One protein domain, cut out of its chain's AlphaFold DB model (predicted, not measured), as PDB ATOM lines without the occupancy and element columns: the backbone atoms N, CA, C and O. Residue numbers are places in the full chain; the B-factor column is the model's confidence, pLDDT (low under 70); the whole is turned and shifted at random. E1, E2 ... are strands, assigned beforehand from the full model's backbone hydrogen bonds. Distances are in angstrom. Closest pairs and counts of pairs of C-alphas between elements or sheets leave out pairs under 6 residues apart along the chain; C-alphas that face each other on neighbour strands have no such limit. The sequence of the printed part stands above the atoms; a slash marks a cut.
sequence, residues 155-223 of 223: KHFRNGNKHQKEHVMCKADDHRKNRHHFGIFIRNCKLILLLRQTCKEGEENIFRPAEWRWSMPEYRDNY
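AT A GLANCE: This is residues 155 to 223 of the 223 residues of the protein "AGAP007103PAlike [Tribolium castaneum]" of Lepeophtheirus salmonis (UniProt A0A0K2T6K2). Starting from the first printed residue, you meet a lead-in of coil and then one four-stranded sheet, E1 to E4 side by side in chain order, with no named helix over either face. The loop between E3 and E4 sticks out past one end of the sheet with residues 200 to 205, and the last residues trail off past the other end; loop and tail make the length. The printed part has 69 residues; the class is all strand, though only 29 residues are in named elements, and the sheet is antiparallel throughout. The whole is loose, with a radius of gyration of the C-alphas of 14.9 A, and spans 53 by 22 by 17 A.

HOW THE PARTS SIT: Look first at E1, residues 166 to 172, an edge strand, and its hairpin with E2, residues 180 to 187, antiparallel at 175 degrees; N 168 and O 184 are 2.8 A apart, within hydrogen-bond range. E2 bends by 65 degrees at residue 184. Next, E2 forms a hairpin with E3, residues 190 to 196, antiparallel at 172 degrees, with N 192 and O 185 at 2.8 A. E3 forms a hairpin with the other edge strand, E4, residues 209 to 215, antiparallel at 166 degrees, with N 210 and O 195 at 2.8 A. The four make a meander, each strand the antiparallel neighbour of the one before. E1 and E4 are apart.

IN THESE COORDINATES: Find C-alpha 166 at (75.820, -50.009, 16.619); from there E1 runs 14.9 A. E2 covers 15.4 A and E3 18.9 A. E4 covers 19.5 A and ends at C-alpha 215, (88.484, -55.134, 10.766).

THE WHOLE: The C-alphas of Gly 202 and Tyr 223, the two farthest apart, are 53.2 A from each other. The sheet is twisted, its C-alphas lying up to 5.1 A off their best plane. The link E3 to E4 is long, and the printed part has no cut. Model confidence is under 70 in residues 158 to 160, 174 to 178, 198 to 208 and 217 to 223.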
ATOM      1  N   LYS A 155      81.604 -56.178  24.730       75.81
ATOM      2  CA  LYS A 155      81.154 -57.493  24.302       75.81
ATOM      3  C   LYS A 155      79.994 -57.295  23.344       75.81
ATOM      4  O   LYS A 155      78.908 -56.887  23.750       75.81
ATOM      5  N   HIS A 156      80.242 -57.574  22.076       73.81
ATOM      6  CA  HIS A 156      79.246 -57.469  21.021       73.81
ATOM      7  C   HIS A 156      78.723 -58.866  20.649       73.81
ATOM      8  O   HIS A 156      79.479 -59.835  20.609       73.81
ATOM      9  N   PHE A 157      77.424 -58.972  20.373       72.00
ATOM     10  CA  PHE A 157      76.788 -60.192  19.871       72.00
ATOM     11  C   PHE A 157      76.305 -59.942  18.446       72.00
ATOM     12  O   PHE A 157      75.772 -58.868  18.177       72.00
ATOM     13  N   ARG A 158      76.451 -60.926  17.538       66.25
ATOM     14  CA  ARG A 158      75.993 -60.761  16.149       66.25
ATOM     15  C   ARG A 158      74.511 -60.398  16.158       66.25
ATOM     16  O   ARG A 158      73.672 -61.202  16.559       66.25
ATOM     17  N   ASN A 159      74.200 -59.214  15.659       65.25
ATOM     18  CA  ASN A 159      72.843 -58.853  15.316       65.25
ATOM     19  C   ASN A 159      72.561 -59.323  13.879       65.25
ATOM     20  O   ASN A 159      73.418 -59.204  12.998       65.25
ATOM     21  N   GLY A 160      71.377 -59.887  13.627       65.69
ATOM     22  CA  GLY A 160      70.994 -60.402  12.305       65.69
ATOM     23  C   GLY A 160      70.980 -59.323  11.214       65.69
ATOM     24  O   GLY A 160      71.082 -59.631  10.027       65.69
ATOM     25  N   ASN A 161      70.922 -58.046  11.606       76.19
ATOM     26  CA  ASN A 161      70.948 -56.915  10.690       76.19
ATOM     27  C   ASN A 161      72.372 -56.388  10.441       76.19
ATOM     28  O   ASN A 161      72.856 -55.479  11.114       76.19
ATOM     29  N   LYS A 162      73.008 -56.892   9.379       72.62
ATOM     30  CA  LYS A 162      74.336 -56.457   8.903       72.62
ATOM     31  C   LYS A 162      74.433 -54.947   8.621       72.62
ATOM     32  O   LYS A 162      75.510 -54.352   8.701       72.62
ATOM     33  N   HIS A 163      73.320 -54.295   8.288       77.88
ATOM     34  CA  HIS A 163      73.322 -52.884   7.916       77.88
ATOM     35  C   HIS A 163      73.176 -51.927   9.098       77.88
ATOM     36  O   HIS A 163      73.461 -50.739   8.905       77.88
ATOM     37  N   GLN A 164      72.797 -52.420  10.278       84.56
ATOM     38  CA  GLN A 164      72.613 -51.606  11.474       84.56
ATOM     39  C   GLN A 164      73.946 -51.014  11.950       84.56
ATOM     40  O   GLN A 164      74.993 -51.659  11.890       84.56
ATOM     41  N   LYS A 165      73.907 -49.747  12.372       87.88
ATOM     42  CA  LYS A 165      75.037 -49.081  13.022       87.88
ATOM     43  C   LYS A 165      74.863 -49.210  14.523       87.88
ATOM     44  O   LYS A 165      73.889 -48.703  15.073       87.88
ATOM     45  N   GLU A 166      75.812 -49.860  15.170       87.69
ATOM     46  CA  GLU A 166      75.820 -50.009  16.619       87.69
ATOM     47  C   GLU A 166      76.772 -48.978  17.208       87.69
ATOM     48  O   GLU A 166      77.993 -49.142  17.173       87.69
ATOM     49  N   HIS A 167      76.207 -47.861  17.659       88.44
ATOM     50  CA  HIS A 167      76.976 -46.728  18.152       88.44
ATOM     51  C   HIS A 167      77.574 -47.024  19.530       88.44
ATOM     52  O   HIS A 167      76.857 -47.323  20.478       88.44
ATOM     53  N   VAL A 168      78.898 -46.897  19.622       89.25
ATOM     54  CA  VAL A 168      79.655 -46.905  20.882       89.25
ATOM     55  C   VAL A 168      79.639 -45.506  21.495       89.25
ATOM     56  O   VAL A 168      79.409 -45.344  22.686       89.25
ATOM     57  N   MET A 169      79.867 -44.485  20.665       88.25
ATOM     58  CA  MET A 169      79.783 -43.074  21.037       88.25
ATOM     59  C   MET A 169      79.448 -42.255  19.791       88.25
ATOM     60  O   MET A 169      79.922 -42.564  18.692       88.25
ATOM     61  N   CYS A 170      78.648 -41.204  19.935       88.19
ATOM     62  CA  CYS A 170      78.394 -40.270  18.846       88.19
ATOM     63  C   CYS A 170      78.120 -38.860  19.360       88.19
ATOM     64  O   CYS A 170      77.660 -38.692  20.485       88.19
ATOM     65  N   LYS A 171      78.383 -37.869  18.505       85.25
ATOM     66  CA  LYS A 171      77.961 -36.478  18.683       85.25
ATOM     67  C   LYS A 171      77.143 -36.068  17.466       85.25
ATOM     68  O   LYS A 171      77.621 -36.218  16.334       85.25
ATOM     69  N   ALA A 172      75.930 -35.578  17.690       82.25
ATOM     70  CA  ALA A 172      75.004 -35.167  16.642       82.25
ATOM     71  C   ALA A 172      74.371 -33.802  16.956       82.25
ATOM     72  O   ALA A 172      74.393 -33.366  18.099       82.25
ATOM     73  N   ASP A 173      73.848 -33.132  15.925       77.38
ATOM     74  CA  ASP A 173      73.049 -31.906  16.080       77.38
ATOM     75  C   ASP A 173      71.715 -32.186  16.785       77.38
ATOM     76  O   ASP A 173      71.000 -33.102  16.367       77.38
ATOM     77  N   ASP A 174      71.321 -31.326  17.727       65.69
ATOM     78  CA  ASP A 174      70.156 -31.578  18.584       65.69
ATOM     79  C   ASP A 174      68.787 -31.450  17.898       65.69
ATOM     80  O   ASP A 174      67.834 -32.082  18.340       65.69
ATOM     81  N   HIS A 175      68.629 -30.691  16.801       55.97
ATOM     82  CA  HIS A 175      67.257 -30.263  16.461       55.97
ATOM     83  C   HIS A 175      66.801 -30.222  15.001       55.97
ATOM     84  O   HIS A 175      65.652 -29.857  14.770       55.97
ATOM     85  N   ARG A 176      67.589 -30.598  13.983       56.97
ATOM     86  CA  ARG A 176      67.060 -30.520  12.591       56.97
ATOM     87  C   ARG A 176      67.344 -31.689  11.670       56.97
ATOM     88  O   ARG A 176      66.494 -32.029  10.857       56.97
ATOM     89  N   LYS A 177      68.536 -32.280  11.733       62.78
ATOM     90  CA  LYS A 177      68.955 -33.278  10.732       62.78
ATOM     91  C   LYS A 177      69.616 -34.527  11.327       62.78
ATOM     92  O   LYS A 177      70.072 -35.359  10.549       62.78
ATOM     93  N   ASN A 178      69.702 -34.638  12.663       67.19
ATOM     94  CA  ASN A 178      70.410 -35.706  13.391       67.19
ATOM     95  C   ASN A 178      71.745 -36.084  12.715       67.19
ATOM     96  O   ASN A 178      72.032 -37.235  12.376       67.19
ATOM     97  N   ARG A 179      72.529 -35.058  12.375       75.56
ATOM     98  CA  ARG A 179      73.765 -35.234  11.616       75.56
ATOM     99  C   ARG A 179      74.865 -35.582  12.595       75.56
ATOM    100  O   ARG A 179      75.251 -34.740  13.392       75.56
ATOM    101  N   HIS A 180      75.406 -36.790  12.488       79.25
ATOM    102  CA  HIS A 180      76.590 -37.167  13.253       79.25
ATOM    103  C   HIS A 180      77.805 -36.363  12.776       79.25
ATOM    104  O   HIS A 180      78.269 -36.561  11.651       79.25
ATOM    105  N   HIS A 181      78.320 -35.483  13.632       82.12
ATOM    106  CA  HIS A 181      79.620 -34.821  13.453       82.12
ATOM    107  C   HIS A 181      80.767 -35.765  13.778       82.12
ATOM    108  O   HIS A 181      81.828 -35.728  13.159       82.12
ATOM    109  N   PHE A 182      80.506 -36.666  14.718       87.19
ATOM    110  CA  PHE A 182      81.407 -37.717  15.136       87.19
ATOM    111  C   PHE A 182      80.617 -38.975  15.459       87.19
ATOM    112  O   PHE A 182      79.526 -38.917  16.033       87.19
ATOM    113  N   GLY A 183      81.181 -40.125  15.116       90.69
ATOM    114  CA  GLY A 183      80.628 -41.403  15.522       90.69
ATOM    115  C   GLY A 183      81.676 -42.496  15.512       90.69
ATOM    116  O   GLY A 183      82.400 -42.652  14.533       90.69
ATOM    117  N   ILE A 184      81.699 -43.284  16.580       92.19
ATOM    118  CA  ILE A 184      82.385 -44.571  16.634       92.19
ATOM    119  C   ILE A 184      81.303 -45.635  16.724       92.19
ATOM    120  O   ILE A 184      80.494 -45.630  17.654       92.19
ATOM    121  N   PHE A 185      81.248 -46.517  15.734       91.12
ATOM    122  CA  PHE A 185      80.218 -47.545  15.658       91.12
ATOM    123  C   PHE A 185      80.739 -48.832  15.030       91.12
ATOM    124  O   PHE A 185      81.686 -48.831  14.241       91.12
ATOM    125  N   ILE A 186      80.086 -49.935  15.375       89.31
ATOM    126  CA  ILE A 186      80.324 -51.242  14.777       89.31
ATOM    127  C   ILE A 186      79.294 -51.453  13.668       89.31
ATOM    128  O   ILE A 186      78.101 -51.191  13.838       89.31
ATOM    129  N   ARG A 187      79.765 -51.893  12.500       87.44
ATOM    130  CA  ARG A 187      78.918 -52.287  11.367       87.44
ATOM    131  C   ARG A 187      79.674 -53.272  10.497       87.44
ATOM    132  O   ARG A 187      80.831 -53.018  10.162       87.44
ATOM    133  N   ASN A 188      79.030 -54.360  10.071       85.06
ATOM    134  CA  ASN A 188      79.667 -55.371   9.217       85.06
ATOM    135  C   ASN A 188      81.035 -55.827   9.752       85.06
ATOM    136  O   ASN A 188      82.007 -55.872   8.998       85.06
ATOM    137  N   CYS A 189      81.124 -56.115  11.058       83.12
ATOM    138  CA  CYS A 189      82.351 -56.637  11.684       83.12
ATOM    139  C   CYS A 189      83.537 -55.661  11.643       83.12
ATOM    140  O   CYS A 189      84.691 -56.051  11.833       83.12
ATOM    141  N   LYS A 190      83.256 -54.391  11.353       87.81
ATOM    142  CA  LYS A 190      84.240 -53.323  11.310       87.81
ATOM    143  C   LYS A 190      83.917 -52.323  12.400       87.81
ATOM    144  O   LYS A 190      82.765 -51.907  12.532       87.81
ATOM    145  N   LEU A 191      84.950 -51.925  13.128       90.81
ATOM    146  CA  LEU A 191      84.921 -50.710  13.921       90.81
ATOM    147  C   LEU A 191      85.120 -49.542  12.957       90.81
ATOM    148  O   LEU A 191      86.054 -49.556  12.149       90.81
ATOM    149  N   ILE A 192      84.224 -48.565  13.002       92.94
ATOM    150  CA  ILE A 192      84.229 -47.429  12.086       92.94
ATOM    151  C   ILE A 192      84.265 -46.144  12.901       92.94
ATOM    152  O   ILE A 192      83.410 -45.932  13.758       92.94
ATOM    153  N   LEU A 193      85.243 -45.292  12.597       92.00
ATOM    154  CA  LEU A 193      85.287 -43.902  13.035       92.00
ATOM    155  C   LEU A 193      84.822 -43.023  11.879       92.00
ATOM    156  O   LEU A 193      85.411 -43.056  10.801       92.00
ATOM    157  N   LEU A 194      83.789 -42.229  12.126       90.44
ATOM    158  CA  LEU A 194      83.307 -41.170  11.253       90.44
ATOM    159  C   LEU A 194      83.627 -39.827  11.908       90.44
ATOM    160  O   LEU A 194      83.196 -39.575  13.034       90.44
ATOM    161  N   LEU A 195      84.325 -38.962  11.180       86.94
ATOM    162  CA  LEU A 195      84.498 -37.555  11.524       86.94
ATOM    163  C   LEU A 195      83.993 -36.696  10.373       86.94
ATOM    164  O   LEU A 195      84.267 -36.977   9.206       86.94
ATOM    165  N   ARG A 196      83.272 -35.631  10.697       80.94
ATOM    166  CA  ARG A 196      82.936 -34.571   9.750       80.94
ATOM    167  C   ARG A 196      83.658 -33.310  10.185       80.94
ATOM    168  O   ARG A 196      83.608 -32.948  11.356       80.94
ATOM    169  N   GLN A 197      84.341 -32.661   9.248       70.25
ATOM    170  CA  GLN A 197      84.889 -31.333   9.509       70.25
ATOM    171  C   GLN A 197      83.732 -30.363   9.760       70.25
ATOM    172  O   GLN A 197      82.748 -30.368   9.015       70.25
ATOM    173  N   THR A 198      83.846 -29.561  10.816       61.34
ATOM    174  CA  THR A 198      82.948 -28.430  11.039       61.34
ATOM    175  C   THR A 198      83.190 -27.403   9.938       61.34
ATOM    176  O   THR A 198      84.335 -27.119   9.581       61.34
ATOM    177  N   CYS A 199      82.107 -26.898   9.351       54.44
ATOM    178  CA  CYS A 199      82.163 -25.907   8.284       54.44
ATOM    179  C   CYS A 199      82.938 -24.664   8.744       54.44
ATOM    180  O   CYS A 199      82.772 -24.211   9.877       54.44
ATOM    181  N   LYS A 200      83.769 -24.107   7.859       56.91
ATOM    182  CA  LYS A 200      84.275 -22.738   8.019       56.91
ATOM    183  C   LYS A 200      83.128 -21.758   7.738       56.91
ATOM    184  O   LYS A 200      82.214 -22.107   6.985       56.91
ATOM    185  N   GLU A 201      83.167 -20.562   8.329       51.81
ATOM    186  CA  GLU A 201      82.227 -19.478   7.991       51.81
ATOM    187  C   GLU A 201      82.142 -19.322   6.463       51.81
ATOM    188  O   GLU A 201      83.166 -19.187   5.793       51.81
ATOM    189  N   GLY A 202      80.925 -19.413   5.912       58.72
ATOM    190  CA  GLY A 202      80.663 -19.361   4.467       58.72
ATOM    191  C   GLY A 202      80.454 -20.712   3.760       58.72
ATOM    192  O   GLY A 202      79.988 -20.719   2.624       58.72
ATOM    193  N   GLU A 203      80.709 -21.857   4.412       59.09
ATOM    194  CA  GLU A 203      80.530 -23.204   3.825       59.09
ATOM    195  C   GLU A 203      79.585 -24.114   4.639       59.09
ATOM    196  O   GLU A 203      79.777 -25.327   4.703       59.09
ATOM    197  N   GLU A 204      78.530 -23.564   5.250       58.72
ATOM    198  CA  GLU A 204      77.619 -24.256   6.196       58.72
ATOM    199  C   GLU A 204      76.938 -25.544   5.670       58.72
ATOM    200  O   GLU A 204      76.351 -26.311   6.440       58.72
ATOM    201  N   ASN A 205      77.018 -25.807   4.361       59.19
ATOM    202  CA  ASN A 205      76.417 -26.967   3.700       59.19
ATOM    203  C   ASN A 205      77.428 -27.954   3.085       59.19
ATOM    204  O   ASN A 205      77.007 -29.000   2.582       59.19
ATOM    205  N   ILE A 206      78.735 -27.677   3.130       58.81
ATOM    206  CA  ILE A 206      79.767 -28.554   2.555       58.81
ATOM    207  C   ILE A 206      80.420 -29.356   3.681       58.81
ATOM    208  O   ILE A 206      81.317 -28.890   4.373       58.81
ATOM    209  N   PHE A 207      79.982 -30.605   3.847       60.88
ATOM    210  CA  PHE A 207      80.560 -31.531   4.821       60.88
ATOM    211  C   PHE A 207      81.385 -32.591   4.103       60.88
ATOM    212  O   PHE A 207      80.856 -33.365   3.306       60.88
ATOM    213  N   ARG A 208      82.678 -32.666   4.421       69.00
ATOM    214  CA  ARG A 208      83.560 -33.730   3.933       69.00
ATOM    215  C   ARG A 208      83.725 -34.776   5.036       69.00
ATOM    216  O   ARG A 208      84.395 -34.489   6.032       69.00
ATOM    217  N   PRO A 209      83.084 -35.954   4.925       80.56
ATOM    218  CA  PRO A 209      83.279 -37.014   5.898       80.56
ATOM    219  C   PRO A 209      84.643 -37.667   5.677       80.56
ATOM    220  O   PRO A 209      85.023 -37.981   4.551       80.56
ATOM    221  N   ALA A 210      85.347 -37.919   6.771       86.69
ATOM    222  CA  ALA A 210      86.473 -38.828   6.808       86.69
ATOM    223  C   ALA A 210      86.050 -40.079   7.583       86.69
ATOM    224  O   ALA A 210      85.480 -39.992   8.676       86.69
ATOM    225  N   GLU A 211      86.295 -41.243   6.987       90.44
ATOM    226  CA  GLU A 211      85.976 -42.532   7.584       90.44
ATOM    227  C   GLU A 211      87.227 -43.393   7.699       90.44
ATOM    228  O   GLU A 211      87.945 -43.609   6.722       90.44
ATOM    229  N   TRP A 212      87.425 -43.960   8.881       92.94
ATOM    230  CA  TRP A 212      88.428 -44.987   9.129       92.94
ATOM    231  C   TRP A 212      87.723 -46.269   9.524       92.94
ATOM    232  O   TRP A 212      86.734 -46.251  10.258       92.94
ATOM    233  N   ARG A 213      88.204 -47.390   8.989       93.44
ATOM    234  CA  ARG A 213      87.551 -48.691   9.118       93.44
ATOM    235  C   ARG A 213      88.585 -49.731   9.505       93.44
ATOM    236  O   ARG A 213      89.504 -49.997   8.735       93.44
ATOM    237  N   TRP A 214      88.387 -50.353  10.656       91.62
ATOM    238  CA  TRP A 214      89.250 -51.418  11.154       91.62
ATOM    239  C   TRP A 214      88.471 -52.724  11.214       91.62
ATOM    240  O   TRP A 214      87.372 -52.779  11.761       91.62
ATOM    241  N   SER A 215      89.034 -53.784  10.636       87.69
ATOM    242  CA  SER A 215      88.484 -55.134  10.766       87.69
ATOM    243  C   SER A 215      88.658 -55.618  12.201       87.69
ATOM    244  O   SER A 215      89.769 -55.570  12.728       87.69
ATOM    245  N   MET A 216      87.588 -56.109  12.822       78.06
ATOM    246  CA  MET A 216      87.675 -56.663  14.171       78.06
ATOM    247  C   MET A 216      88.015 -58.162  14.107       78.06
ATOM    248  O   MET A 216      87.363 -58.902  13.367       78.06
ATOM    249  N   PRO A 217      89.045 -58.625  14.844       67.00
ATOM    250  CA  PRO A 217      89.502 -60.015  14.794       67.00
ATOM    251  C   PRO A 217      88.502 -60.998  15.414       67.00
ATOM    252  O   PRO A 217      88.473 -62.152  15.003       67.00
ATOM    253  N   GLU A 218      87.636 -60.529  16.316       58.78
ATOM    254  CA  GLU A 218      86.588 -61.304  17.005       58.78
ATOM    255  C   GLU A 218      85.491 -61.850  16.067       58.78
ATOM    256  O   GLU A 218      84.487 -62.380  16.523       58.78
ATOM    257  N   TYR A 219      85.657 -61.705  14.746       53.75
ATOM    258  CA  TYR A 219      84.638 -62.027  13.750       53.75
ATOM    259  C   TYR A 219      85.179 -62.721  12.491       53.75
ATOM    260  O   TYR A 219      84.576 -62.633  11.419       53.75
ATOM    261  N   ARG A 220      86.309 -63.427  12.596       45.53
ATOM    262  CA  ARG A 220      86.653 -64.483  11.631       45.53
ATOM    263  C   ARG A 220      86.380 -65.852  12.239       45.53
ATOM    264  O   ARG A 220      87.301 -66.629  12.459       45.53
ATOM    265  N   ASP A 221      85.104 -66.143  12.447       39.97
ATOM    266  CA  ASP A 221      84.671 -67.525  12.599       39.97
ATOM    267  C   ASP A 221      84.423 -68.078  11.195       39.97
ATOM    268  O   ASP A 221      83.357 -67.896  10.608       39.97
ATOM    269  N   ASN A 222      85.472 -68.684  10.633       35.66
ATOM    270  CA  ASN A 222      85.328 -69.721   9.621       35.66
ATOM    271  C   ASN A 222      84.666 -70.925  10.305       35.66
ATOM    272  O   ASN A 222      85.378 -71.758  10.860       35.66
ATOM    273  N   TYR A 223      83.336 -70.972  10.278       36.22
ATOM    274  CA  TYR A 223      82.517 -72.184  10.281       36.22
ATOM    275  C   TYR A 223      81.242 -71.893   9.494       36.22
ATOM    276  O   TYR A 223      80.621 -70.834   9.753       36.22
TER     277      TYR A 223